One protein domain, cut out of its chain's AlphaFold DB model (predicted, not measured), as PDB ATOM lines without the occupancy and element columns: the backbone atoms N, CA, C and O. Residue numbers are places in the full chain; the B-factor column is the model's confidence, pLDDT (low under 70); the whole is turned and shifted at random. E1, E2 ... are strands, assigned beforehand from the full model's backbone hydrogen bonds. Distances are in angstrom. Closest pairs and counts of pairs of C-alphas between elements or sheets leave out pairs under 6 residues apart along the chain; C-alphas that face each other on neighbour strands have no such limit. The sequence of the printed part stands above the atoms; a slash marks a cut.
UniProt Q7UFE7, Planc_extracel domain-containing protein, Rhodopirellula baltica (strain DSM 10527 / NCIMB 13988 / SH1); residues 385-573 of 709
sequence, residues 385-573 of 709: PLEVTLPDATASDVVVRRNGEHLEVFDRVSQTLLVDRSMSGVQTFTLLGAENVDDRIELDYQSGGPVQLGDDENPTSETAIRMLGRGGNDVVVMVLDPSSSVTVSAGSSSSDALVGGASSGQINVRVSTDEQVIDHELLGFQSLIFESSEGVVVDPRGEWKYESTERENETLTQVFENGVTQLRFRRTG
ATOM      1  N   PRO A 385       7.279 -50.907 -10.907       65.69
ATOM      2  CA  PRO A 385       8.480 -50.742 -10.096       65.69
ATOM      3  C   PRO A 385       9.641 -51.580 -10.645       65.69
ATOM      4  O   PRO A 385       9.475 -52.756 -10.960       65.69
ATOM      5  N   LEU A 386      10.818 -50.973 -10.741       76.00
ATOM      6  CA  LEU A 386      12.070 -51.607 -11.124       76.00
ATOM      7  C   LEU A 386      13.031 -51.510  -9.943       76.00
ATOM      8  O   LEU A 386      13.415 -50.409  -9.554       76.00
ATOM      9  N   GLU A 387      13.419 -52.654  -9.390       79.31
ATOM     10  CA  GLU A 387      14.398 -52.748  -8.309       79.31
ATOM     11  C   GLU A 387      15.669 -53.436  -8.813       79.31
ATOM     12  O   GLU A 387      15.597 -54.438  -9.523       79.31
ATOM     13  N   VAL A 388      16.827 -52.868  -8.482       75.19
ATOM     14  CA  VAL A 388      18.142 -53.388  -8.868       75.19
ATOM     15  C   VAL A 388      19.007 -53.498  -7.629       75.19
ATOM     16  O   VAL A 388      19.296 -52.484  -6.993       75.19
ATOM     17  N   THR A 389      19.455 -54.712  -7.326       76.88
ATOM     18  CA  THR A 389      20.403 -54.987  -6.243       76.88
ATOM     19  C   THR A 389      21.797 -55.167  -6.825       76.88
ATOM     20  O   THR A 389      21.973 -55.942  -7.766       76.88
ATOM     21  N   LEU A 390      22.781 -54.436  -6.299       69.12
ATOM     22  CA  LEU A 390      24.163 -54.551  -6.759       69.12
ATOM     23  C   LEU A 390      24.790 -55.876  -6.275       69.12
ATOM     24  O   LEU A 390      24.721 -56.160  -5.078       69.12
ATOM     25  N   PRO A 391      25.390 -56.684  -7.174       54.59
ATOM     26  CA  PRO A 391      25.980 -57.974  -6.826       54.59
ATOM     27  C   PRO A 391      27.376 -57.792  -6.214       54.59
ATOM     28  O   PRO A 391      28.351 -57.593  -6.932       54.59
ATOM     29  N   ASP A 392      27.452 -57.894  -4.889       56.62
ATOM     30  CA  ASP A 392      28.649 -58.062  -4.057       56.62
ATOM     31  C   ASP A 392      29.809 -57.056  -4.290       56.62
ATOM     32  O   ASP A 392      29.811 -56.198  -5.171       56.62
ATOM     33  N   ALA A 393      30.860 -57.131  -3.463       51.47
ATOM     34  CA  ALA A 393      31.918 -56.111  -3.335       51.47
ATOM     35  C   ALA A 393      32.782 -55.824  -4.589       51.47
ATOM     36  O   ALA A 393      33.722 -55.026  -4.526       51.47
ATOM     37  N   THR A 394      32.533 -56.494  -5.718       44.88
ATOM     38  CA  THR A 394      33.247 -56.273  -6.986       44.88
ATOM     39  C   THR A 394      32.447 -55.489  -8.028       44.88
ATOM     40  O   THR A 394      33.065 -55.027  -8.986       44.88
ATOM     41  N   ALA A 395      31.134 -55.301  -7.828       49.47
ATOM     42  CA  ALA A 395      30.246 -54.514  -8.699       49.47
ATOM     43  C   ALA A 395      29.729 -53.218  -8.034       49.47
ATOM     44  O   ALA A 395      28.691 -52.677  -8.414       49.47
ATOM     45  N   SER A 396      30.451 -52.711  -7.029       57.62
ATOM     46  CA  SER A 396      30.030 -51.609  -6.141       57.62
ATOM     47  C   SER A 396      29.885 -50.239  -6.814       57.62
ATOM     48  O   SER A 396      29.475 -49.270  -6.178       57.62
ATOM     49  N   ASP A 397      30.198 -50.131  -8.107       79.25
ATOM     50  CA  ASP A 397      30.115 -48.876  -8.836       79.25
ATOM     51  C   ASP A 397      29.222 -49.026 -10.068       79.25
ATOM     52  O   ASP A 397      29.598 -49.689 -11.034       79.25
ATOM     53  N   VAL A 398      28.103 -48.311 -10.111       86.31
ATOM     54  CA  VAL A 398      27.211 -48.301 -11.278       86.31
ATOM     55  C   VAL A 398      27.085 -46.926 -11.897       86.31
ATOM     56  O   VAL A 398      27.234 -45.895 -11.238       86.31
ATOM     57  N   VAL A 399      26.773 -46.919 -13.187       88.00
ATOM     58  CA  VAL A 399      26.361 -45.725 -13.913       88.00
ATOM     59  C   VAL A 399      24.948 -45.938 -14.432       88.00
ATOM     60  O   VAL A 399      24.658 -46.934 -15.094       88.00
ATOM     61  N   VAL A 400      24.086 -44.975 -14.135       89.38
ATOM     62  CA  VAL A 400      22.710 -44.886 -14.605       89.38
ATOM     63  C   VAL A 400      22.650 -43.766 -15.632       89.38
ATOM     64  O   VAL A 400      23.032 -42.629 -15.339       89.38
ATOM     65  N   ARG A 401      22.163 -44.068 -16.833       89.25
ATOM     66  CA  ARG A 401      22.020 -43.070 -17.897       89.25
ATOM     67  C   ARG A 401      20.771 -43.302 -18.729       89.25
ATOM     68  O   ARG A 401      20.218 -44.397 -18.775       89.25
ATOM     69  N   ARG A 402      20.393 -42.263 -19.464       85.50
ATOM     70  CA  ARG A 402      19.415 -42.349 -20.544       85.50
ATOM     71  C   ARG A 402      20.109 -42.677 -21.867       85.50
ATOM     72  O   ARG A 402      21.085 -42.021 -22.229       85.50
ATOM     73  N   ASN A 403      19.567 -43.632 -22.618       83.25
ATOM     74  CA  ASN A 403      19.921 -43.890 -24.012       83.25
ATOM     75  C   ASN A 403      18.649 -43.897 -24.873       83.25
ATOM     76  O   ASN A 403      17.917 -44.881 -24.941       83.25
ATOM     77  N   GLY A 404      18.343 -42.765 -25.511       82.19
ATOM     78  CA  GLY A 404      17.096 -42.608 -26.262       82.19
ATOM     79  C   GLY A 404      15.867 -42.640 -25.347       82.19
ATOM     80  O   GLY A 404      15.698 -41.745 -24.516       82.19
ATOM     81  N   GLU A 405      15.007 -43.644 -25.523       75.88
ATOM     82  CA  GLU A 405      13.809 -43.889 -24.697       75.88
ATOM     83  C   GLU A 405      14.070 -44.892 -23.558       75.88
ATOM     84  O   GLU A 405      13.176 -45.182 -22.769       75.88
ATOM     85  N   HIS A 406      15.304 -45.389 -23.441       77.00
ATOM     86  CA  HIS A 406      15.670 -46.427 -22.487       77.00
ATOM     87  C   HIS A 406      16.490 -45.889 -21.308       77.00
ATOM     88  O   HIS A 406      17.318 -44.980 -21.446       77.00
ATOM     89  N   LEU A 407      16.249 -46.488 -20.145       80.62
ATOM     90  CA  LEU A 407      17.055 -46.429 -18.937       80.62
ATOM     91  C   LEU A 407      18.096 -47.548 -18.999       80.62
ATOM     92  O   LEU A 407      17.736 -48.724 -19.012       80.62
ATOM     93  N   GLU A 408      19.372 -47.175 -18.976       83.94
ATOM     94  CA  GLU A 408      20.482 -48.120 -18.895       83.94
ATOM     95  C   GLU A 408      21.174 -48.023 -17.533       83.94
ATOM     96  O   GLU A 408      21.502 -46.927 -17.067       83.94
ATOM     97  N   VAL A 409      21.460 -49.180 -16.932       85.69
ATOM     98  CA  VAL A 409      22.346 -49.317 -15.769       85.69
ATOM     99  C   VAL A 409      23.478 -50.248 -16.160       85.69
ATOM    100  O   VAL A 409      23.232 -51.356 -16.633       85.69
ATOM    101  N   PHE A 410      24.718 -49.824 -15.963       82.75
ATOM    102  CA  PHE A 410      25.882 -50.665 -16.214       82.75
ATOM    103  C   PHE A 410      26.881 -50.580 -15.072       82.75
ATOM    104  O   PHE A 410      27.028 -49.543 -14.423       82.75
ATOM    105  N   ASP A 411      27.595 -51.679 -14.865       82.12
ATOM    106  CA  ASP A 411      28.741 -51.710 -13.974       82.12
ATOM    107  C   ASP A 411      29.844 -50.803 -14.538       82.12
ATOM    108  O   ASP A 411      30.250 -50.899 -15.701       82.12
ATOM    109  N   ARG A 412      30.333 -49.882 -13.714       80.81
ATOM    110  CA  ARG A 412      31.257 -48.826 -14.128       80.81
ATOM    111  C   ARG A 412      32.607 -49.381 -14.571       80.81
ATOM    112  O   ARG A 412      33.241 -48.791 -15.451       80.81
ATOM    113  N   VAL A 413      33.072 -50.473 -13.965       77.19
ATOM    114  CA  VAL A 413      34.422 -51.010 -14.182       77.19
ATOM    115  C   VAL A 413      34.452 -51.938 -15.393       77.19
ATOM    116  O   VAL A 413      35.248 -51.737 -16.312       77.19
ATOM    117  N   SER A 414      33.584 -52.944 -15.400       75.62
ATOM    118  CA  SER A 414      33.454 -53.948 -16.453       75.62
ATOM    119  C   SER A 414      32.704 -53.434 -17.681       75.62
ATOM    120  O   SER A 414      32.858 -54.011 -18.756       75.62
ATOM    121  N   GLN A 415      31.935 -52.343 -17.547       78.69
ATOM    122  CA  GLN A 415      31.020 -51.829 -18.577       78.69
ATOM    123  C   GLN A 415      29.933 -52.847 -18.961       78.69
ATOM    124  O   GLN A 415      29.363 -52.774 -20.051       78.69
ATOM    125  N   THR A 416      29.653 -53.806 -18.076       75.31
ATOM    126  CA  THR A 416      28.596 -54.799 -18.269       75.31
ATOM    127  C   THR A 416      27.243 -54.130 -18.084       75.31
ATOM    128  O   THR A 416      27.004 -53.490 -17.063       75.31
ATOM    129  N   LEU A 417      26.361 -54.278 -19.071       76.25
ATOM    130  CA  LEU A 417      24.986 -53.794 -19.000       76.25
ATOM    131  C   LEU A 417      24.196 -54.670 -18.020       76.25
ATOM    132  O   LEU A 417      24.030 -55.861 -18.265       76.25
ATOM    133  N   LEU A 418      23.750 -54.072 -16.918       73.94
ATOM    134  CA  LEU A 418      22.965 -54.721 -15.865       73.94
ATOM    135  C   LEU A 418      21.465 -54.576 -16.132       73.94
ATOM    136  O   LEU A 418      20.696 -55.498 -15.885       73.94
ATOM    137  N   VAL A 419      21.053 -53.416 -16.647       76.19
ATOM    138  CA  VAL A 419      19.654 -53.100 -16.948       76.19
ATOM    139  C   VAL A 419      19.565 -52.308 -18.238       76.19
ATOM    140  O   VAL A 419      20.331 -51.369 -18.442       76.19
ATOM    141  N   ASP A 420      18.584 -52.658 -19.061       79.81
ATOM    142  CA  ASP A 420      18.108 -51.875 -20.198       79.81
ATOM    143  C   ASP A 420      16.581 -52.002 -20.256       79.81
ATOM    144  O   ASP A 420      16.045 -53.091 -20.487       79.81
ATOM    145  N   ARG A 421      15.874 -50.911 -19.948       66.69
ATOM    146  CA  ARG A 421      14.405 -50.878 -19.859       66.69
ATOM    147  C   ARG A 421      13.846 -49.618 -20.495       66.69
ATOM    148  O   ARG A 421      14.414 -48.544 -20.321       66.69
ATOM    149  N   SER A 422      12.692 -49.726 -21.154       73.19
ATOM    150  CA  SER A 422      11.952 -48.543 -21.596       73.19
ATOM    151  C   SER A 422      11.574 -47.684 -20.389       73.19
ATOM    152  O   SER A 422      10.992 -48.173 -19.421       73.19
ATOM    153  N   MET A 423      11.873 -46.390 -20.453       73.56
ATOM    154  CA  MET A 423      11.529 -45.427 -19.407       73.56
ATOM    155  C   MET A 423      10.012 -45.285 -19.196       73.56
ATOM    156  O   MET A 423       9.575 -45.044 -18.068       73.56
ATOM    157  N   SER A 424       9.202 -45.488 -20.246       67.75
ATOM    158  CA  SER A 424       7.733 -45.506 -20.139       67.75
ATOM    159  C   SER A 424       7.223 -46.727 -19.367       67.75
ATOM    160  O   SER A 424       6.168 -46.667 -18.743       67.75
ATOM    161  N   GLY A 425       7.989 -47.824 -19.358       63.50
ATOM    162  CA  GLY A 425       7.678 -49.057 -18.634       63.50
ATOM    163  C   GLY A 425       8.078 -49.036 -17.154       63.50
ATOM    164  O   GLY A 425       7.802 -49.996 -16.435       63.50
ATOM    165  N   VAL A 426       8.704 -47.959 -16.667       67.44
ATOM    166  CA  VAL A 426       9.198 -47.860 -15.285       67.44
ATOM    167  C   VAL A 426       8.392 -46.830 -14.494       67.44
ATOM    168  O   VAL A 426       8.388 -45.642 -14.805       67.44
ATOM    169  N   GLN A 427       7.716 -47.284 -13.434       71.94
ATOM    170  CA  GLN A 427       6.973 -46.434 -12.495       71.94
ATOM    171  C   GLN A 427       7.898 -45.828 -11.437       71.94
ATOM    172  O   GLN A 427       7.871 -44.628 -11.182       71.94
ATOM    173  N   THR A 428       8.703 -46.676 -10.798       72.31
ATOM    174  CA  THR A 428       9.706 -46.295  -9.796       72.31
ATOM    175  C   THR A 428      10.984 -47.045 -10.104       72.31
ATOM    176  O   THR A 428      10.923 -48.206 -10.496       72.31
ATOM    177  N   PHE A 429      12.128 -46.393  -9.939       81.25
ATOM    178  CA  PHE A 429      13.425 -47.040 -10.085       81.25
ATOM    179  C   PHE A 429      14.133 -47.015  -8.736       81.25
ATOM    180  O   PHE A 429      14.464 -45.938  -8.246       81.25
ATOM    181  N   THR A 430      14.343 -48.182  -8.138       80.38
ATOM    182  CA  THR A 430      15.023 -48.350  -6.855       80.38
ATOM    183  C   THR A 430      16.349 -49.057  -7.078       80.38
ATOM    184  O   THR A 430      16.380 -50.157  -7.622       80.38
ATOM    185  N   LEU A 431      17.440 -48.443  -6.629       82.31
ATOM    186  CA  LEU A 431      18.758 -49.061  -6.631       82.31
ATOM    187  C   LEU A 431      19.219 -49.332  -5.198       82.31
ATOM    188  O   LEU A 431      19.305 -48.412  -4.379       82.31
ATOM    189  N   LEU A 432      19.488 -50.603  -4.914       79.38
ATOM    190  CA  LEU A 432      19.950 -51.107  -3.630       79.38
ATOM    191  C   LEU A 432      21.455 -51.378  -3.706       79.38
ATOM    192  O   LEU A 432      21.898 -52.246  -4.458       79.38
ATOM    193  N   GLY A 433      22.214 -50.633  -2.907       72.62
ATOM    194  CA  GLY A 433      23.626 -50.874  -2.644       72.62
ATOM    195  C   GLY A 433      23.880 -52.231  -1.985       72.62
ATOM    196  O   GLY A 433      22.959 -52.872  -1.460       72.62
ATOM    197  N   ALA A 434      25.130 -52.674  -2.032       74.75
ATOM    198  CA  ALA A 434      25.581 -53.881  -1.363       74.75
ATOM    199  C   ALA A 434      25.708 -53.629   0.148       74.75
ATOM    200  O   ALA A 434      26.202 -52.600   0.602       74.75
ATOM    201  N   GLU A 435      25.267 -54.582   0.971       77.62
ATOM    202  CA  GLU A 435      25.259 -54.372   2.421       77.62
ATOM    203  C   GLU A 435      26.663 -54.166   3.004       77.62
ATOM    204  O   GLU A 435      27.538 -55.023   2.882       77.62
ATOM    205  N   ASN A 436      26.843 -53.076   3.758       74.12
ATOM    206  CA  ASN A 436      28.093 -52.733   4.453       74.12
ATOM    207  C   ASN A 436      29.331 -52.595   3.543       74.12
ATOM    208  O   ASN A 436      30.462 -52.710   4.032       74.12
ATOM    209  N   VAL A 437      29.133 -52.342   2.251       77.75
ATOM    210  CA  VAL A 437      30.198 -52.080   1.276       77.75
ATOM    211  C   VAL A 437      30.163 -50.601   0.892       77.75
ATOM    212  O   VAL A 437      29.133 -49.964   0.995       77.75
ATOM    213  N   ASP A 438      31.306 -50.025   0.515       80.44
ATOM    214  CA  ASP A 438      31.332 -48.658  -0.010       80.44
ATOM    215  C   ASP A 438      30.820 -48.672  -1.462       80.44
ATOM    216  O   ASP A 438      31.538 -49.148  -2.345       80.44
ATOM    217  N   ASP A 439      29.635 -48.114  -1.716       79.31
ATOM    218  CA  ASP A 439      29.062 -48.055  -3.065       79.31
ATOM    219  C   ASP A 439      29.181 -46.674  -3.720       79.31
ATOM    220  O   ASP A 439      29.074 -45.618  -3.080       79.31
ATOM    221  N   ARG A 440      29.340 -46.657  -5.050       85.25
ATOM    222  CA  ARG A 440      29.311 -45.436  -5.860       85.25
ATOM    223  C   ARG A 440      28.277 -45.514  -6.974       85.25
ATOM    224  O   ARG A 440      28.462 -46.194  -7.979       85.25
ATOM    225  N   ILE A 441      27.259 -44.669  -6.887       86.12
ATOM    226  CA  ILE A 441      26.230 -44.558  -7.925       86.12
ATOM    227  C   ILE A 441      26.454 -43.281  -8.723       86.12
ATOM    228  O   ILE A 441      26.464 -42.186  -8.163       86.12
ATOM    229  N   GLU A 442      26.621 -43.400 -10.035       88.31
ATOM    230  CA  GLU A 442      26.730 -42.266 -10.949       88.31
ATOM    231  C   GLU A 442      25.435 -42.072 -11.743       88.31
ATOM    232  O   GLU A 442      24.978 -42.981 -12.423       88.31
ATOM    233  N   LEU A 443      24.860 -40.875 -11.671       88.50
ATOM    234  CA  LEU A 443      23.749 -40.418 -12.502       88.50
ATOM    235  C   LEU A 443      24.308 -39.546 -13.626       88.50
ATOM    236  O   LEU A 443      24.743 -38.419 -13.372       88.50
ATOM    237  N   ASP A 444      24.303 -40.056 -14.856       88.06
ATOM    238  CA  ASP A 444      24.790 -39.337 -16.033       88.06
ATOM    239  C   ASP A 444      23.639 -38.664 -16.790       88.06
ATOM    240  O   ASP A 444      22.934 -39.291 -17.586       88.06
ATOM    241  N   TYR A 445      23.473 -37.357 -16.565       84.56
ATOM    242  CA  TYR A 445      22.519 -36.519 -17.302       84.56
ATOM    243  C   TYR A 445      23.134 -35.785 -18.483       84.56
ATOM    244  O   TYR A 445      22.439 -35.033 -19.165       84.56
ATOM    245  N   GLN A 446      24.417 -36.004 -18.755       80.69
ATOM    246  CA  GLN A 446      25.126 -35.328 -19.828       80.69
ATOM    247  C   GLN A 446      25.076 -36.130 -21.135       80.69
ATOM    248  O   GLN A 446      24.934 -35.539 -22.205       80.69
ATOM    249  N   SER A 447      25.162 -37.463 -21.069       75.75
ATOM    250  CA  SER A 447      25.256 -38.317 -22.268       75.75
ATOM    251  C   SER A 447      23.933 -38.540 -23.010       75.75
ATOM    252  O   SER A 447      23.953 -38.834 -24.206       75.75
ATOM    253  N   GLY A 448      22.790 -38.382 -22.342       71.31
ATOM    254  CA  GLY A 448      21.465 -38.608 -22.938       71.31
ATOM    255  C   GLY A 448      20.357 -37.726 -22.376       71.31
ATOM    256  O   GLY A 448      19.195 -37.914 -22.728       71.31
ATOM    257  N   GLY A 449      20.712 -36.762 -21.527       74.69
ATOM    258  CA  GLY A 449      19.760 -35.969 -20.770       74.69
ATOM    259  C   GLY A 449      19.247 -36.684 -19.514       74.69
ATOM    260  O   GLY A 449      19.674 -37.797 -19.193       74.69
ATOM    261  N   PRO A 450      18.343 -36.023 -18.782       73.81
ATOM    262  CA  PRO A 450      17.755 -36.569 -17.571       73.81
ATOM    263  C   PRO A 450      17.018 -37.902 -17.797       73.81
ATOM    264  O   PRO A 450      16.337 -38.075 -18.814       73.81
ATOM    265  N   VAL A 451      17.119 -38.818 -16.825       75.69
ATOM    266  CA  VAL A 451      16.312 -40.050 -16.777       75.69
ATOM    267  C   VAL A 451      14.905 -39.695 -16.315       75.69
ATOM    268  O   VAL A 451      14.692 -39.341 -15.156       75.69
ATOM    269  N   GLN A 452      13.948 -39.807 -17.224       72.81
ATOM    270  CA  GLN A 452      12.542 -39.557 -16.955       72.81
ATOM    271  C   GLN A 452      11.819 -40.889 -16.809       72.81
ATOM    272  O   GLN A 452      12.038 -41.773 -17.619       72.81
ATOM    273  N   LEU A 453      10.968 -41.040 -15.801       70.56
ATOM    274  CA  LEU A 453      10.185 -42.261 -15.600       70.56
ATOM    275  C   LEU A 453       8.700 -41.974 -15.853       70.56
ATOM    276  O   LEU A 453       8.210 -40.909 -15.471       70.56
ATOM    277  N   GLY A 454       7.993 -42.933 -16.452       60.88
ATOM    278  CA  GLY A 454       6.558 -42.851 -16.741       60.88
ATOM    279  C   GLY A 454       6.186 -42.020 -17.980       60.88
ATOM    280  O   GLY A 454       7.045 -41.524 -18.706       60.88
ATOM    281  N   ASP A 455       4.878 -41.888 -18.231       56.12
ATOM    282  CA  ASP A 455       4.340 -41.205 -19.416       56.12
ATOM    283  C   ASP A 455       4.397 -39.669 -19.307       56.12
ATOM    284  O   ASP A 455       3.892 -39.070 -18.349       56.12
ATOM    285  N   ASP A 456       4.900 -39.030 -20.371       52.22
ATOM    286  CA  ASP A 456       5.022 -37.572 -20.558       52.22
ATOM    287  C   ASP A 456       3.731 -36.775 -20.279       52.22
ATOM    288  O   ASP A 456       3.777 -35.586 -19.954       52.22
ATOM    289  N   GLU A 457       2.559 -37.404 -20.413       49.03
ATOM    290  CA  GLU A 457       1.266 -36.724 -20.291       49.03
ATOM    291  C   GLU A 457       0.723 -36.649 -18.849       49.03
ATOM    292  O   GLU A 457      -0.202 -35.872 -18.596       49.03
ATOM    293  N   ASN A 458       1.279 -37.406 -17.891       40.78
ATOM    294  CA  ASN A 458       0.856 -37.391 -16.483       40.78
ATOM    295  C   ASN A 458       2.020 -37.736 -15.531       40.78
ATOM    296  O   ASN A 458       2.117 -38.883 -15.087       40.78
ATOM    297  N   PRO A 459       2.855 -36.763 -15.122       46.69
ATOM    298  CA  PRO A 459       3.791 -36.974 -14.024       46.69
ATOM    299  C   PRO A 459       2.991 -37.242 -12.742       46.69
ATOM    300  O   PRO A 459       2.420 -36.332 -12.132       46.69
ATOM    301  N   THR A 460       2.872 -38.509 -12.350       44.16
ATOM    302  CA  THR A 460       2.281 -38.876 -11.063       44.16
ATOM    303  C   THR A 460       3.284 -38.549  -9.960       44.16
ATOM    304  O   THR A 460       4.495 -38.667 -10.143       44.16
ATOM    305  N   SER A 461       2.796 -38.167  -8.777       45.69
ATOM    306  CA  SER A 461       3.615 -37.894  -7.581       45.69
ATOM    307  C   SER A 461       4.359 -39.121  -7.024       45.69
ATOM    308  O   SER A 461       4.867 -39.063  -5.908       45.69
ATOM    309  N   GLU A 462       4.356 -40.237  -7.753       49.91
ATOM    310  CA  GLU A 462       4.959 -41.515  -7.379       49.91
ATOM    311  C   GLU A 462       6.148 -41.890  -8.276       49.91
ATOM    312  O   GLU A 462       6.825 -42.865  -7.977       49.91
ATOM    313  N   THR A 463       6.442 -41.121  -9.333       58.56
ATOM    314  CA  THR A 463       7.651 -41.325 -10.148       58.56
ATOM    315  C   THR A 463       8.870 -40.801  -9.395       58.56
ATOM    316  O   THR A 463       9.057 -39.597  -9.230       58.56
ATOM    317  N   ALA A 464       9.684 -41.718  -8.877       65.12
ATOM    318  CA  ALA A 464      10.887 -41.386  -8.129       65.12
ATOM    319  C   ALA A 464      12.024 -42.338  -8.487       65.12
ATOM    320  O   ALA A 464      11.817 -43.542  -8.670       65.12
ATOM    321  N   ILE A 465      13.232 -41.780  -8.536       76.44
ATOM    322  CA  ILE A 465      14.467 -42.557  -8.525       76.44
ATOM    323  C   ILE A 465      14.939 -42.623  -7.074       76.44
ATOM    324  O   ILE A 465      15.272 -41.601  -6.463       76.44
ATOM    325  N   ARG A 466      14.947 -43.831  -6.523       80.50
ATOM    326  CA  ARG A 466      15.328 -44.133  -5.149       80.50
ATOM    327  C   ARG A 466      16.675 -44.821  -5.122       80.50
ATOM    328  O   ARG A 466      16.938 -45.717  -5.917       80.50
ATOM    329  N   MET A 467      17.512 -44.418  -4.181       82.00
ATOM    330  CA  MET A 467      18.811 -45.040  -3.960       82.00
ATOM    331  C   MET A 467      18.973 -45.329  -2.479       82.00
ATOM    332  O   MET A 467      18.686 -44.463  -1.643       82.00
ATOM    333  N   LEU A 468      19.450 -46.530  -2.162       79.44
ATOM    334  CA  LEU A 468      19.667 -46.989  -0.796       79.44
ATOM    335  C   LEU A 468      21.082 -47.545  -0.658       79.44
ATOM    336  O   LEU A 468      21.388 -48.545  -1.287       79.44
ATOM    337  N   GLY A 469      21.921 -46.923   0.172       69.56
ATOM    338  CA  GLY A 469      23.319 -47.346   0.360       69.56
ATOM    339  C   GLY A 469      23.519 -48.620   1.201       69.56
ATOM    340  O   GLY A 469      24.452 -49.365   0.984       69.56
ATOM    341  N   ARG A 470      22.606 -48.937   2.134       72.94
ATOM    342  CA  ARG A 470      22.663 -50.146   2.999       72.94
ATOM    343  C   ARG A 470      23.971 -50.325   3.816       72.94
ATOM    344  O   ARG A 470      24.295 -51.433   4.242       72.94
ATOM    345  N   GLY A 471      24.647 -49.224   4.163       70.94
ATOM    346  CA  GLY A 471      25.815 -49.201   5.061       70.94
ATOM    347  C   GLY A 471      27.121 -48.994   4.292       70.94
ATOM    348  O   GLY A 471      27.108 -49.024   3.086       70.94
ATOM    349  N   GLY A 472      28.254 -48.779   4.970       72.44
ATOM    350  CA  GLY A 472      29.488 -48.358   4.279       72.44
ATOM    351  C   GLY A 472      29.558 -46.841   4.039       72.44
ATOM    352  O   GLY A 472      28.816 -46.064   4.653       72.44
ATOM    353  N   ASN A 473      30.532 -46.394   3.244       76.00
ATOM    354  CA  ASN A 473      30.759 -44.992   2.878       76.00
ATOM    355  C   ASN A 473      30.234 -44.687   1.474       76.00
ATOM    356  O   ASN A 473      31.005 -44.391   0.559       76.00
ATOM    357  N   ASP A 474      28.914 -44.703   1.337       79.75
ATOM    358  CA  ASP A 474      28.290 -44.600   0.023       79.75
ATOM    359  C   ASP A 474      28.311 -43.184  -0.540       79.75
ATOM    360  O   ASP A 474      28.115 -42.175   0.162       79.75
ATOM    361  N   VAL A 475      28.494 -43.125  -1.857       81.75
ATOM    362  CA  VAL A 475      28.609 -41.891  -2.622       81.75
ATOM    363  C   VAL A 475      27.658 -41.907  -3.811       81.75
ATOM    364  O   VAL A 475      27.729 -42.774  -4.677       81.75
ATOM    365  N   VAL A 476      26.841 -40.862  -3.932       86.56
ATOM    366  CA  VAL A 476      26.142 -40.560  -5.190       86.56
ATOM    367  C   VAL A 476      26.904 -39.477  -5.937       86.56
ATOM    368  O   VAL A 476      27.301 -38.469  -5.351       86.56
ATOM    369  N   VAL A 477      27.099 -39.663  -7.238       87.06
ATOM    370  CA  VAL A 477      27.678 -38.678  -8.150       87.06
ATOM    371  C   VAL A 477      26.639 -38.304  -9.196       87.06
ATOM    372  O   VAL A 477      26.216 -39.145  -9.974       87.06
ATOM    373  N   MET A 478      26.240 -37.038  -9.244       87.12
ATOM    374  CA  MET A 478      25.375 -36.493 -10.290       87.12
ATOM    375  C   MET A 478      26.213 -35.707 -11.292       87.12
ATOM    376  O   MET A 478      26.773 -34.665 -10.944       87.12
ATOM    377  N   VAL A 479      26.280 -36.190 -12.531       86.81
ATOM    378  CA  VAL A 479      26.913 -35.501 -13.659       86.81
ATOM    379  C   VAL A 479      25.839 -34.696 -14.380       86.81
ATOM    380  O   VAL A 479      24.932 -35.251 -14.996       86.81
ATOM    381  N   LEU A 480      25.915 -33.372 -14.259       82.19
ATOM    382  CA  LEU A 480      24.847 -32.459 -14.660       82.19
ATOM    383  C   LEU A 480      25.185 -31.696 -15.938       82.19
ATOM    384  O   LEU A 480      26.289 -31.157 -16.086       82.19
ATOM    385  N   ASP A 481      24.182 -31.534 -16.800       76.38
ATOM    386  CA  ASP A 481      24.236 -30.570 -17.897       76.38
ATOM    387  C   ASP A 481      24.259 -29.122 -17.349       76.38
ATOM    388  O   ASP A 481      23.530 -28.835 -16.393       76.38
ATOM    389  N   PRO A 482      25.054 -28.190 -17.919       69.31
ATOM    390  CA  PRO A 482      25.132 -26.799 -17.456       69.31
ATOM    391  C   PRO A 482      23.813 -26.004 -17.461       69.31
ATOM    392  O   PRO A 482      23.752 -24.981 -16.782       69.31
ATOM    393  N   SER A 483      22.775 -26.444 -18.179       70.50
ATOM    394  CA  SER A 483      21.417 -25.869 -18.131       70.50
ATOM    395  C   SER A 483      20.574 -26.358 -16.943       70.50
ATOM    396  O   SER A 483      19.477 -25.857 -16.708       70.50
ATOM    397  N   SER A 484      21.072 -27.324 -16.167       73.38
ATOM    398  CA  SER A 484      20.331 -27.901 -15.047       73.38
ATOM    399  C   SER A 484      20.281 -26.950 -13.849       73.38
ATOM    400  O   SER A 484      21.269 -26.327 -13.457       73.38
ATOM    401  N   SER A 485      19.134 -26.913 -13.190       71.12
ATOM    402  CA  SER A 485      18.955 -26.385 -11.844       71.12
ATOM    403  C   SER A 485      18.683 -27.536 -10.882       71.12
ATOM    404  O   SER A 485      18.015 -28.504 -11.227       71.12
ATOM    405  N   VAL A 486      19.218 -27.469  -9.670       73.94
ATOM    406  CA  VAL A 486      19.074 -28.526  -8.670       73.94
ATOM    407  C   VAL A 486      18.599 -27.910  -7.371       73.94
ATOM    408  O   VAL A 486      19.180 -26.957  -6.875       73.94
ATOM    409  N   THR A 487      17.546 -28.452  -6.784       71.50
ATOM    410  CA  THR A 487      17.135 -28.151  -5.417       71.50
ATOM    411  C   THR A 487      17.461 -29.356  -4.550       71.50
ATOM    412  O   THR A 487      17.010 -30.457  -4.843       71.50
ATOM    413  N   VAL A 488      18.210 -29.163  -3.469       74.38
ATOM    414  CA  VAL A 488      18.571 -30.249  -2.543       74.38
ATOM    415  C   VAL A 488      17.928 -29.968  -1.201       74.38
ATOM    416  O   VAL A 488      18.270 -28.973  -0.579       74.38
ATOM    417  N   SER A 489      17.019 -30.806  -0.718       72.62
ATOM    418  CA  SER A 489      16.443 -30.657   0.619       72.62
ATOM    419  C   SER A 489      16.849 -31.800   1.542       72.62
ATOM    420  O   SER A 489      16.766 -32.975   1.193       72.62
ATOM    421  N   ALA A 490      17.280 -31.442   2.753       65.06
ATOM    422  CA  ALA A 490      17.477 -32.411   3.823       65.06
ATOM    423  C   ALA A 490      16.129 -32.698   4.509       65.06
ATOM    424  O   ALA A 490      15.439 -31.772   4.943       65.06
ATOM    425  N   GLY A 491      15.752 -33.973   4.603       58.53
ATOM    426  CA  GLY A 491      14.595 -34.441   5.361       58.53
ATOM    427  C   GLY A 491      14.997 -34.976   6.738       58.53
ATOM    428  O   GLY A 491      16.015 -35.649   6.884       58.53
ATOM    429  N   SER A 492      14.181 -34.711   7.763       46.19
ATOM    430  CA  SER A 492      14.215 -35.471   9.019       46.19
ATOM    431  C   SER A 492      13.221 -36.626   8.913       46.19
ATOM    432  O   SER A 492      12.036 -36.373   8.701       46.19
ATOM    433  N   SER A 493      13.675 -37.870   9.070       43.78
ATOM    434  CA  SER A 493      12.834 -39.066   8.966       43.78
ATOM    435  C   SER A 493      11.638 -39.008   9.931       43.78
ATOM    436  O   SER A 493      11.815 -39.061  11.152       43.78
ATOM    437  N   SER A 494      10.416 -38.941   9.401       35.84
ATOM    438  CA  SER A 494       9.198 -39.250  10.156       35.84
ATOM    439  C   SER A 494       8.155 -39.945   9.279       35.84
ATOM    440  O   SER A 494       7.040 -39.452   9.134       35.84
ATOM    441  N   SER A 495       8.497 -41.087   8.690       32.12
ATOM    442  CA  SER A 495       7.496 -42.066   8.253       32.12
ATOM    443  C   SER A 495       8.156 -43.411   7.984       32.12
ATOM    444  O   SER A 495       9.059 -43.508   7.161       32.12
ATOM    445  N   ASP A 496       7.690 -44.406   8.735       35.72
ATOM    446  CA  ASP A 496       7.910 -45.838   8.554       35.72
ATOM    447  C   ASP A 496       7.708 -46.307   7.102       35.72
ATOM    448  O   ASP A 496       6.858 -45.769   6.391       35.72
ATOM    449  N   ALA A 497       8.393 -47.414   6.786       31.66
ATOM    450  CA  ALA A 497       8.289 -48.289   5.611       31.66
ATOM    451  C   ALA A 497       9.340 -48.086   4.506       31.66
ATOM    452  O   ALA A 497       9.004 -47.742   3.382       31.66
ATOM    453  N   LEU A 498      10.600 -48.400   4.814       38.19
ATOM    454  CA  LEU A 498      11.494 -49.169   3.936       38.19
ATOM    455  C   LEU A 498      12.567 -49.825   4.821       38.19
ATOM    456  O   LEU A 498      12.992 -49.264   5.830       38.19
ATOM    457  N   VAL A 499      12.851 -51.087   4.530       33.41
ATOM    458  CA  VAL A 499      13.439 -52.087   5.428       33.41
ATOM    459  C   VAL A 499      14.869 -51.726   5.864       33.41
ATOM    460  O   VAL A 499      15.702 -51.383   5.041       33.41
ATOM    461  N   GLY A 500      15.118 -51.827   7.177       30.34
ATOM    462  CA  GLY A 500      16.391 -52.226   7.798       30.34
ATOM    463  C   GLY A 500      17.684 -51.459   7.479       30.34
ATOM    464  O   GLY A 500      18.352 -51.749   6.503       30.34
ATOM    465  N   GLY A 501      18.142 -50.639   8.436       32.72
ATOM    466  CA  GLY A 501      19.582 -50.495   8.714       32.72
ATOM    467  C   GLY A 501      20.315 -49.277   8.137       32.72
ATOM    468  O   GLY A 501      20.995 -49.381   7.131       32.72
ATOM    469  N   ALA A 502      20.248 -48.146   8.851       34.94
ATOM    470  CA  ALA A 502      21.373 -47.272   9.248       34.94
ATOM    471  C   ALA A 502      20.913 -45.810   9.378       34.94
ATOM    472  O   ALA A 502      20.298 -45.219   8.498       34.94
ATOM    473  N   SER A 503      21.233 -45.218  10.522       42.75
ATOM    474  CA  SER A 503      20.955 -43.838  10.908       42.75
ATOM    475  C   SER A 503      21.637 -42.806   9.996       42.75
ATOM    476  O   SER A 503      22.705 -42.298  10.334       42.75
ATOM    477  N   SER A 504      21.018 -42.462   8.871       52.75
ATOM    478  CA  SER A 504      21.453 -41.374   7.987       52.75
ATOM    479  C   SER A 504      20.236 -40.632   7.421       52.75
ATOM    480  O   SER A 504      19.151 -41.198   7.287       52.75
ATOM    481  N   GLY A 505      20.373 -39.320   7.219       56.84
ATOM    482  CA  GLY A 505      19.270 -38.446   6.818       56.84
ATOM    483  C   GLY A 505      18.790 -38.732   5.396       56.84
ATOM    484  O   GLY A 505      19.582 -39.080   4.528       56.84
ATOM    485  N   GLN A 506      17.494 -38.543   5.154       70.94
ATOM    486  CA  GLN A 506      16.933 -38.567   3.806       70.94
ATOM    487  C   GLN A 506      17.365 -37.310   3.046       70.94
ATOM    488  O   GLN A 506      17.198 -36.192   3.547       70.94
ATOM    489  N   ILE A 507      17.867 -37.482   1.825       71.44
ATOM    490  CA  ILE A 507      18.157 -36.377   0.907       71.44
ATOM    491  C   ILE A 507      17.149 -36.444  -0.227       71.44
ATOM    492  O   ILE A 507      17.088 -37.434  -0.952       71.44
ATOM    493  N   ASN A 508      16.386 -35.373  -0.405       73.75
ATOM    494  CA  ASN A 508      15.529 -35.222  -1.567       73.75
ATOM    495  C   ASN A 508      16.222 -34.281  -2.552       73.75
ATOM    496  O   ASN A 508      16.551 -33.143  -2.204       73.75
ATOM    497  N   VAL A 509      16.469 -34.746  -3.773       75.75
ATOM    498  CA  VAL A 509      17.097 -33.938  -4.821       75.75
ATOM    499  C   VAL A 509      16.111 -33.756  -5.953       75.75
ATOM    500  O   VAL A 509      15.731 -34.715  -6.606       75.75
ATOM    501  N   ARG A 510      15.723 -32.514  -6.210       75.31
ATOM    502  CA  ARG A 510      14.933 -32.147  -7.377       75.31
ATOM    503  C   ARG A 510      15.847 -31.556  -8.435       75.31
ATOM    504  O   ARG A 510      16.421 -30.496  -8.204       75.31
ATOM    505  N   VAL A 511      15.953 -32.186  -9.593       75.69
ATOM    506  CA  VAL A 511      16.683 -31.661 -10.752       75.69
ATOM    507  C   VAL A 511      15.669 -31.111 -11.745       75.69
ATOM    508  O   VAL A 511      14.736 -31.804 -12.123       75.69
ATOM    509  N   SER A 512      15.817 -29.858 -12.151       75.06
ATOM    510  CA  SER A 512      14.978 -29.205 -13.151       75.06
ATOM    511  C   SER A 512      15.845 -28.675 -14.282       75.06
ATOM    512  O   SER A 512      16.739 -27.867 -14.053       75.06
ATOM    513  N   THR A 513      15.571 -29.115 -15.500       71.00
ATOM    514  CA  THR A 513      16.172 -28.613 -16.740       71.00
ATOM    515  C   THR A 513      15.167 -27.730 -17.481       71.00
ATOM    516  O   THR A 513      14.017 -27.601 -17.054       71.00
ATOM    517  N   ASP A 514      15.578 -27.142 -18.607       63.34
ATOM    518  CA  ASP A 514      14.681 -26.371 -19.484       63.34
ATOM    519  C   ASP A 514      13.497 -27.206 -20.013       63.34
ATOM    520  O   ASP A 514      12.466 -26.656 -20.404       63.34
ATOM    521  N   GLU A 515      13.638 -28.533 -20.015       58.91
ATOM    522  CA  GLU A 515      12.654 -29.461 -20.562       58.91
ATOM    523  C   GLU A 515      11.854 -30.192 -19.470       58.91
ATOM    524  O   GLU A 515      10.695 -30.528 -19.715       58.91
ATOM    525  N   GLN A 516      12.430 -30.464 -18.284       66.69
ATOM    526  CA  GLN A 516      11.876 -31.448 -17.335       66.69
ATOM    527  C   GLN A 516      12.183 -31.177 -15.853       66.69
ATOM    528  O   GLN A 516      13.067 -30.394 -15.512       66.69
ATOM    529  N   VAL A 517      11.456 -31.863 -14.958       68.50
ATOM    530  CA  VAL A 517      11.691 -31.884 -13.502       68.50
ATOM    531  C   VAL A 517      11.691 -33.332 -13.009       68.50
ATOM    532  O   VAL A 517      10.730 -34.050 -13.263       68.50
ATOM    533  N   ILE A 518      12.735 -33.738 -12.286       72.50
ATOM    534  CA  ILE A 518      12.924 -35.087 -11.732       72.50
ATOM    535  C   ILE A 518      13.207 -35.004 -10.243       72.50
ATOM    536  O   ILE A 518      13.954 -34.131  -9.800       72.50
ATOM    537  N   ASP A 519      12.638 -35.939  -9.487       74.75
ATOM    538  CA  ASP A 519      12.817 -36.061  -8.046       74.75
ATOM    539  C   ASP A 519      13.590 -37.355  -7.699       74.75
ATOM    540  O   ASP A 519      13.267 -38.454  -8.157       74.75
ATOM    541  N   HIS A 520      14.616 -37.209  -6.860       78.06
ATOM    542  CA  HIS A 520      15.412 -38.289  -6.280       78.06
ATOM    543  C   HIS A 520      15.233 -38.350  -4.776       78.06
ATOM    544  O   HIS A 520      15.212 -37.315  -4.103       78.06
ATOM    545  N   GLU A 521      15.235 -39.567  -4.253       78.38
ATOM    546  CA  GLU A 521      15.226 -39.856  -2.827       78.38
ATOM    547  C   GLU A 521      16.441 -40.727  -2.488       78.38
ATOM    548  O   GLU A 521      16.557 -41.862  -2.951       78.38
ATOM    549  N   LEU A 522      17.371 -40.173  -1.708       77.31
ATOM    550  CA  LEU A 522      18.613 -40.839  -1.316       77.31
ATOM    551  C   LEU A 522      18.577 -41.155   0.183       77.31
ATOM    552  O   LEU A 522      18.358 -40.261   1.009       77.31
ATOM    553  N   LEU A 523      18.818 -42.419   0.524       75.56
ATOM    554  CA  LEU A 523      18.843 -42.948   1.889       75.56
ATOM    555  C   LEU A 523      20.147 -43.729   2.102       75.56
ATOM    556  O   LEU A 523      20.565 -44.473   1.224       75.56
ATOM    557  N   GLY A 524      20.808 -43.584   3.252       69.69
ATOM    558  CA  GLY A 524      22.059 -44.316   3.526       69.69
ATOM    559  C   GLY A 524      23.345 -43.569   3.159       69.69
ATOM    560  O   GLY A 524      24.396 -43.899   3.688       69.69
ATOM    561  N   PHE A 525      23.277 -42.534   2.315       71.12
ATOM    562  CA  PHE A 525      24.474 -41.924   1.724       71.12
ATOM    563  C   PHE A 525      25.179 -40.913   2.630       71.12
ATOM    564  O   PHE A 525      24.561 -40.019   3.220       71.12
ATOM    565  N   GLN A 526      26.511 -40.992   2.650       74.94
ATOM    566  CA  GLN A 526      27.359 -40.060   3.395       74.94
ATOM    567  C   GLN A 526      27.738 -38.828   2.567       74.94
ATOM    568  O   GLN A 526      27.911 -37.733   3.114       74.94
ATOM    569  N   SER A 527      27.858 -38.988   1.245       79.81
ATOM    570  CA  SER A 527      28.266 -37.914   0.343       79.81
ATOM    571  C   SER A 527      27.429 -37.882  -0.931       79.81
ATOM    572  O   SER A 527      27.276 -38.887  -1.621       79.81
ATOM    573  N   LEU A 528      26.985 -36.682  -1.300       83.00
ATOM    574  CA  LEU A 528      26.424 -36.383  -2.614       83.00
ATOM    575  C   LEU A 528      27.365 -35.435  -3.360       83.00
ATOM    576  O   LEU A 528      27.647 -34.323  -2.909       83.00
ATOM    577  N   ILE A 529      27.864 -35.888  -4.503       84.19
ATOM    578  CA  ILE A 529      28.796 -35.156  -5.351       84.19
ATOM    579  C   ILE A 529      28.051 -34.645  -6.576       84.19
ATOM    580  O   ILE A 529      27.452 -35.418  -7.313       84.19
ATOM    581  N   PHE A 530      28.148 -33.349  -6.831       82.44
ATOM    582  CA  PHE A 530      27.705 -32.743  -8.077       82.44
ATOM    583  C   PHE A 530      28.918 -32.453  -8.953       82.44
ATOM    584  O   PHE A 530      29.825 -31.708  -8.560       82.44
ATOM    585  N   GLU A 531      28.930 -33.034 -10.145       81.44
ATOM    586  CA  GLU A 531      29.906 -32.758 -11.188       81.44
ATOM    587  C   GLU A 531      29.238 -31.946 -12.291       81.44
ATOM    588  O   GLU A 531      28.295 -32.395 -12.937       81.44
ATOM    589  N   SER A 532      29.713 -30.721 -12.506       70.88
ATOM    590  CA  SER A 532      29.192 -29.873 -13.572       70.88
ATOM    591  C   SER A 532      30.257 -28.941 -14.142       70.88
ATOM    592  O   SER A 532      31.279 -28.669 -13.513       70.88
ATOM    593  N   SER A 533      30.017 -28.452 -15.356       60.34
ATOM    594  CA  SER A 533      30.673 -27.262 -15.900       60.34
ATOM    595  C   SER A 533      29.958 -25.993 -15.415       60.34
ATOM    596  O   SER A 533      28.776 -26.043 -15.092       60.34
ATOM    597  N   GLU A 534      30.649 -24.851 -15.367       56.00
ATOM    598  CA  GLU A 534      30.072 -23.562 -14.944       56.00
ATOM    599  C   GLU A 534      28.681 -23.318 -15.579       56.00
ATOM    600  O   GLU A 534      28.561 -23.270 -16.802       56.00
ATOM    601  N   GLY A 535      27.625 -23.212 -14.758       58.34
ATOM    602  CA  GLY A 535      26.244 -23.012 -15.233       58.34
ATOM    603  C   GLY A 535      25.155 -23.480 -14.264       58.34
ATOM    604  O   GLY A 535      24.171 -22.770 -14.070       58.34
ATOM    605  N   VAL A 536      25.371 -24.595 -13.559       64.56
ATOM    606  CA  VAL A 536      24.338 -25.191 -12.693       64.56
ATOM    607  C   VAL A 536      23.992 -24.309 -11.491       64.56
ATOM    608  O   VAL A 536      24.859 -23.823 -10.754       64.56
ATOM    609  N   VAL A 537      22.695 -24.097 -11.268       64.75
ATOM    610  CA  VAL A 537      22.167 -23.409 -10.080       64.75
ATOM    611  C   VAL A 537      21.765 -24.457  -9.057       64.75
ATOM    612  O   VAL A 537      20.924 -25.294  -9.360       64.75
ATOM    613  N   VAL A 538      22.336 -24.403  -7.851       67.19
ATOM    614  CA  VAL A 538      21.959 -25.311  -6.763       67.19
ATOM    615  C   VAL A 538      21.316 -24.518  -5.630       67.19
ATOM    616  O   VAL A 538      21.935 -23.609  -5.088       67.19
ATOM    617  N   ASP A 539      20.071 -24.856  -5.295       67.38
ATOM    618  CA  ASP A 539      19.298 -24.335  -4.161       67.38
ATOM    619  C   ASP A 539      19.249 -25.404  -3.057       67.38
ATOM    620  O   ASP A 539      18.338 -26.243  -3.032       67.38
ATOM    621  N   PRO A 540      20.241 -25.459  -2.155       66.81
ATOM    622  CA  PRO A 540      20.163 -26.343  -1.008       66.81
ATOM    623  C   PRO A 540      19.185 -25.762   0.026       66.81
ATOM    624  O   PRO A 540      19.448 -24.773   0.707       66.81
ATOM    625  N   ARG A 541      18.036 -26.410   0.180       67.50
ATOM    626  CA  ARG A 541      17.040 -26.116   1.209       67.50
ATOM    627  C   ARG A 541      17.387 -26.856   2.501       67.50
ATOM    628  O   ARG A 541      17.571 -28.072   2.513       67.50
ATOM    629  N   GLY A 542      17.422 -26.122   3.608       65.31
ATOM    630  CA  GLY A 542      17.805 -26.642   4.925       65.31
ATOM    631  C   GLY A 542      19.094 -26.003   5.441       65.31
ATOM    632  O   GLY A 542      19.594 -25.044   4.860       65.31
ATOM    633  N   GLU A 543      19.616 -26.505   6.559       70.56
ATOM    634  CA  GLU A 543      20.818 -25.960   7.205       70.56
ATOM    635  C   GLU A 543      22.094 -26.608   6.632       70.56
ATOM    636  O   GLU A 543      22.682 -27.489   7.254       70.56
ATOM    637  N   TRP A 544      22.508 -26.190   5.429       76.44
ATOM    638  CA  TRP A 544      23.783 -26.593   4.815       76.44
ATOM    639  C   TRP A 544      24.860 -25.535   5.051       76.44
ATOM    640  O   TRP A 544      24.673 -24.363   4.723       76.44
ATOM    641  N   LYS A 545      25.998 -25.949   5.603       79.44
ATOM    642  CA  LYS A 545      27.079 -25.062   6.040       79.44
ATOM    643  C   LYS A 545      28.298 -25.226   5.162       79.44
ATOM    644  O   LYS A 545      28.700 -26.353   4.903       79.44
ATOM    645  N   TYR A 546      28.887 -24.118   4.716       84.94
ATOM    646  CA  TYR A 546      30.155 -24.164   3.992       84.94
ATOM    647  C   TYR A 546      31.269 -24.629   4.933       84.94
ATOM    648  O   TYR A 546      31.569 -23.957   5.918       84.94
ATOM    649  N   GLU A 547      31.899 -25.752   4.600       87.06
ATOM    650  CA  GLU A 547      32.969 -26.331   5.408       87.06
ATOM    651  C   GLU A 547      34.333 -25.987   4.812       87.06
ATOM    652  O   GLU A 547      35.193 -25.388   5.467       87.06
ATOM    653  N   SER A 548      34.560 -26.302   3.538       86.56
ATOM    654  CA  SER A 548      35.885 -26.170   2.931       86.56
ATOM    655  C   SER A 548      35.833 -25.956   1.416       86.56
ATOM    656  O   SER A 548      34.838 -26.207   0.737       86.56
ATOM    657  N   THR A 549      36.950 -25.472   0.871       86.94
ATOM    658  CA  THR A 549      37.266 -25.623  -0.549       86.94
ATOM    659  C   THR A 549      38.512 -26.483  -0.636       86.94
ATOM    660  O   THR A 549      39.593 -26.073  -0.207       86.94
ATOM    661  N   GLU A 550      38.338 -27.685  -1.160       87.19
ATOM    662  CA  GLU A 550      39.367 -28.704  -1.289       87.19
ATOM    663  C   GLU A 550      39.912 -28.721  -2.713       87.19
ATOM    664  O   GLU A 550      39.196 -28.469  -3.683       87.19
ATOM    665  N   ARG A 551      41.208 -29.006  -2.841       81.06
ATOM    666  CA  ARG A 551      41.849 -29.243  -4.134       81.06
ATOM    667  C   ARG A 551      42.147 -30.732  -4.253       81.06
ATOM    668  O   ARG A 551      43.024 -31.235  -3.556       81.06
ATOM    669  N   GLU A 552      41.471 -31.400  -5.177       76.06
ATOM    670  CA  GLU A 552      41.672 -32.815  -5.502       76.06
ATOM    671  C   GLU A 552      41.952 -32.943  -7.003       76.06
ATOM    672  O   GLU A 552      41.156 -32.478  -7.809       76.06
ATOM    673  N   ASN A 553      43.074 -33.562  -7.395       65.94
ATOM    674  CA  ASN A 553      43.379 -33.936  -8.790       65.94
ATOM    675  C   ASN A 553      43.076 -32.850  -9.844       65.94
ATOM    676  O   ASN A 553      42.344 -33.086 -10.800       65.94
ATOM    677  N   GLU A 554      43.621 -31.647  -9.658       72.56
ATOM    678  CA  GLU A 554      43.390 -30.508 -10.563       72.56
ATOM    679  C   GLU A 554      41.912 -30.065 -10.672       72.56
ATOM    680  O   GLU A 554      41.508 -29.422 -11.637       72.56
ATOM    681  N   THR A 555      41.111 -30.331  -9.641       78.25
ATOM    682  CA  THR A 555      39.733 -29.850  -9.503       78.25
ATOM    683  C   THR A 555      39.548 -29.157  -8.156       78.25
ATOM    684  O   THR A 555      40.073 -29.602  -7.132       78.25
ATOM    685  N   LEU A 556      38.809 -28.045  -8.152       83.81
ATOM    686  CA  LEU A 556      38.356 -27.395  -6.925       83.81
ATOM    687  C   LEU A 556      36.968 -27.890  -6.538       83.81
ATOM    688  O   LEU A 556      36.030 -27.841  -7.341       83.81
ATOM    689  N   THR A 557      36.859 -28.324  -5.289       86.75
ATOM    690  CA  THR A 557      35.640 -28.873  -4.708       86.75
ATOM    691  C   THR A 557      35.190 -27.990  -3.555       86.75
ATOM    692  O   THR A 557      35.924 -27.840  -2.583       86.75
ATOM    693  N   GLN A 558      33.997 -27.399  -3.638       87.00
ATOM    694  CA  GLN A 558      33.370 -26.757  -2.477       87.00
ATOM    695  C   GLN A 558      32.578 -27.809  -1.697       87.00
ATOM    696  O   GLN A 558      31.757 -28.514  -2.285       87.00
ATOM    697  N   VAL A 559      32.838 -27.918  -0.395       87.38
ATOM    698  CA  VAL A 559      32.219 -28.900   0.502       87.38
ATOM    699  C   VAL A 559      31.282 -28.183   1.462       87.38
ATOM    700  O   VAL A 559      31.667 -27.201   2.102       87.38
ATOM    701  N   PHE A 560      30.061 -28.695   1.563       84.06
ATOM    702  CA  PHE A 560      29.041 -28.233   2.490       84.06
ATOM    703  C   PHE A 560      28.542 -29.401   3.337       84.06
ATOM    704  O   PHE A 560      28.450 -30.519   2.839       84.06
ATOM    705  N   GLU A 561      28.189 -29.162   4.594       84.06
ATOM    706  CA  GLU A 561      27.724 -30.208   5.508       84.06
ATOM    707  C   GLU A 561      26.496 -29.788   6.316       84.06
ATOM    708  O   GLU A 561      26.252 -28.604   6.546       84.06
ATOM    709  N   ASN A 562      25.723 -30.774   6.770       74.38
ATOM    710  CA  ASN A 562      24.596 -30.584   7.692       74.38
ATOM    711  C   ASN A 562      24.742 -31.418   8.987       74.38
ATOM    712  O   ASN A 562      23.774 -31.631   9.716       74.38
ATOM    713  N   GLY A 563      25.954 -31.915   9.263       70.62
ATOM    714  CA  GLY A 563      26.288 -32.752  10.419       70.62
ATOM    715  C   GLY A 563      26.068 -34.259  10.231       70.62
ATOM    716  O   GLY A 563      26.556 -35.028  11.056       70.62
ATOM    717  N   VAL A 564      25.373 -34.684   9.170       68.25
ATOM    718  CA  VAL A 564      25.158 -36.108   8.835       68.25
ATOM    719  C   VAL A 564      25.640 -36.441   7.420       68.25
ATOM    720  O   VAL A 564      26.130 -37.539   7.189       68.25
ATOM    721  N   THR A 565      25.552 -35.487   6.495       74.00
ATOM    722  CA  THR A 565      25.861 -35.673   5.072       74.00
ATOM    723  C   THR A 565      26.756 -34.543   4.567       74.00
ATOM    724  O   THR A 565      26.652 -33.405   5.038       74.00
ATOM    725  N   GLN A 566      27.594 -34.841   3.569       83.69
ATOM    726  CA  GLN A 566      28.345 -33.850   2.796       83.69
ATOM    727  C   GLN A 566      27.755 -33.643   1.392       83.69
ATOM    728  O   GLN A 566      27.513 -34.602   0.662       83.69
ATOM    729  N   LEU A 567      27.591 -32.384   0.980       83.88
ATOM    730  CA  LEU A 567      27.441 -31.994  -0.423       83.88
ATOM    731  C   LEU A 567      28.792 -31.529  -0.950       83.88
ATOM    732  O   LEU A 567      29.425 -30.649  -0.368       83.88
ATOM    733  N   ARG A 568      29.228 -32.093  -2.072       87.06
ATOM    734  CA  ARG A 568      30.516 -31.769  -2.694       87.06
ATOM    735  C   ARG A 568      30.267 -31.281  -4.113       87.06
ATOM    736  O   ARG A 568      29.791 -32.030  -4.956       87.06
ATOM    737  N   PHE A 569      30.616 -30.037  -4.403       84.00
ATOM    738  CA  PHE A 569      30.486 -29.454  -5.738       84.00
ATOM    739  C   PHE A 569      31.857 -29.415  -6.394       84.00
ATOM    740  O   PHE A 569      32.716 -28.643  -5.966       84.00
ATOM    741  N   ARG A 570      32.083 -30.257  -7.404       83.75
ATOM    742  CA  ARG A 570      33.347 -30.318  -8.152       83.75
ATOM    743  C   ARG A 570      33.373 -29.275  -9.270       83.75
ATOM    744  O   ARG A 570      32.330 -28.832  -9.737       83.75
ATOM    745  N   ARG A 571      34.583 -28.912  -9.712       74.50
ATOM    746  CA  ARG A 571      34.856 -27.924 -10.782       74.50
ATOM    747  C   ARG A 571      34.281 -26.538 -10.477       74.50
ATOM    748  O   ARG A 571      33.786 -25.838 -11.354       74.50
ATOM    749  N   THR A 572      34.360 -26.142  -9.213       74.94
ATOM    750  CA  THR A 572      33.833 -24.856  -8.750       74.94
ATOM    751  C   THR A 572      34.803 -23.702  -8.980       74.94
ATOM    752  O   THR A 572      36.023 -23.883  -9.012       74.94
ATOM    753  N   GLY A 573      34.236 -22.505  -9.136       82.25
ATOM    754  CA  GLY A 573      34.965 -21.268  -9.389       82.25
ATOM    755  C   GLY A 573      34.978 -20.309  -8.193       82.25
ATOM    756  O   GLY A 573      34.942 -20.706  -7.029       82.25
TER     757      GLY A 573
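Overview. This is residues 385 to 573 of the 709 residues of the protein "Planc_extracel domain-containing protein" of Rhodopirellula baltica (strain DSM 10527 / NCIMB 13988 / SH1) (UniProt Q7UFE7). Two twisted sheets lie face to face as a sandwich, and much of the chain winds back and forth between them in stacked, flattened turns. The larger sheet runs on past the smaller one at the end that holds E15 and E14. The printed part has 189 residues with no named helix and sixteen named strands, E1 to E16 in number order, and the class is all strand. One sheet has the order E4 E3 E2 E6 E8 E12 E16 E15 E14, the other E1 E5 E7 E11 E10 E9 E13, and both are mixed. The whole is compact and rounded, with a radius of gyration of the C-alphas of 15.8 A and spans of 42 by 38 by 37 A.

Arrangement. E1, residues 385 to 389, is an edge strand of the sheet of seven. Its parallel neighbour is E5, residues 426 to 432, with N 386 and O 428 2.8 A apart. E7, residues 465 to 468, is parallel to E5, with N 466 and O 429 at 2.8 A. E11, residues 517 to 523, is parallel to E7, with N 467 and O 521 at 3.0 A. E9, residues 485 to 491, E10, residues 506 to 512, and E11 form a meander, each strand the antiparallel neighbour of the one before; N 487 and O 510 are at 2.7 A, and so are N 520 and O 509. E13, residues 537 to 541, is the other edge strand, parallel to E9, with N 541 and O 488 at 2.7 A. In the sheet of nine, E2, residues 397 to 403, E3, residues 406 to 411, and the edge strand E4, residues 417 to 422, form a second meander, with N 401 and O 408, and N 409 and O 419, each at 2.9 A. E6, residues 440 to 444, E8, residues 475 to 480, E12, residues 527 to 532, and E16, residues 566 to 570, follow E2 across the sheet, each parallel to the one before; N 400 and O 442, N 443 and O 477, N 478 and O 529, and N 530 and O 568 are each at 2.8 A. The edge strand E14, residues 545 to 552, E15, residues 555 to 561, and E16 form a third meander, with N 550 and O 557, and N 560 and O 567, each at 2.8 A. The facing parts of the two sheets are 9.8 A centre to centre, with strands at 6 degrees.

Along the chain. E1 begins at C-alpha 385, (8.480, -50.742, -10.096), and E16 ends at C-alpha 570, (33.347, -30.318, -8.152). E11 measures 20.3 A and E14 20.2 A.

Size, cuts and confidence. The farthest C-alphas, of Glu 457 and Arg 551, are 44.3 A apart. The printed part has no cut. The links E6 to E7 and E9 to E10 are long. The mean pLDDT of the printed part is 71.6; 58 residues are under 70, among them 454 to 464 and 490 to 505.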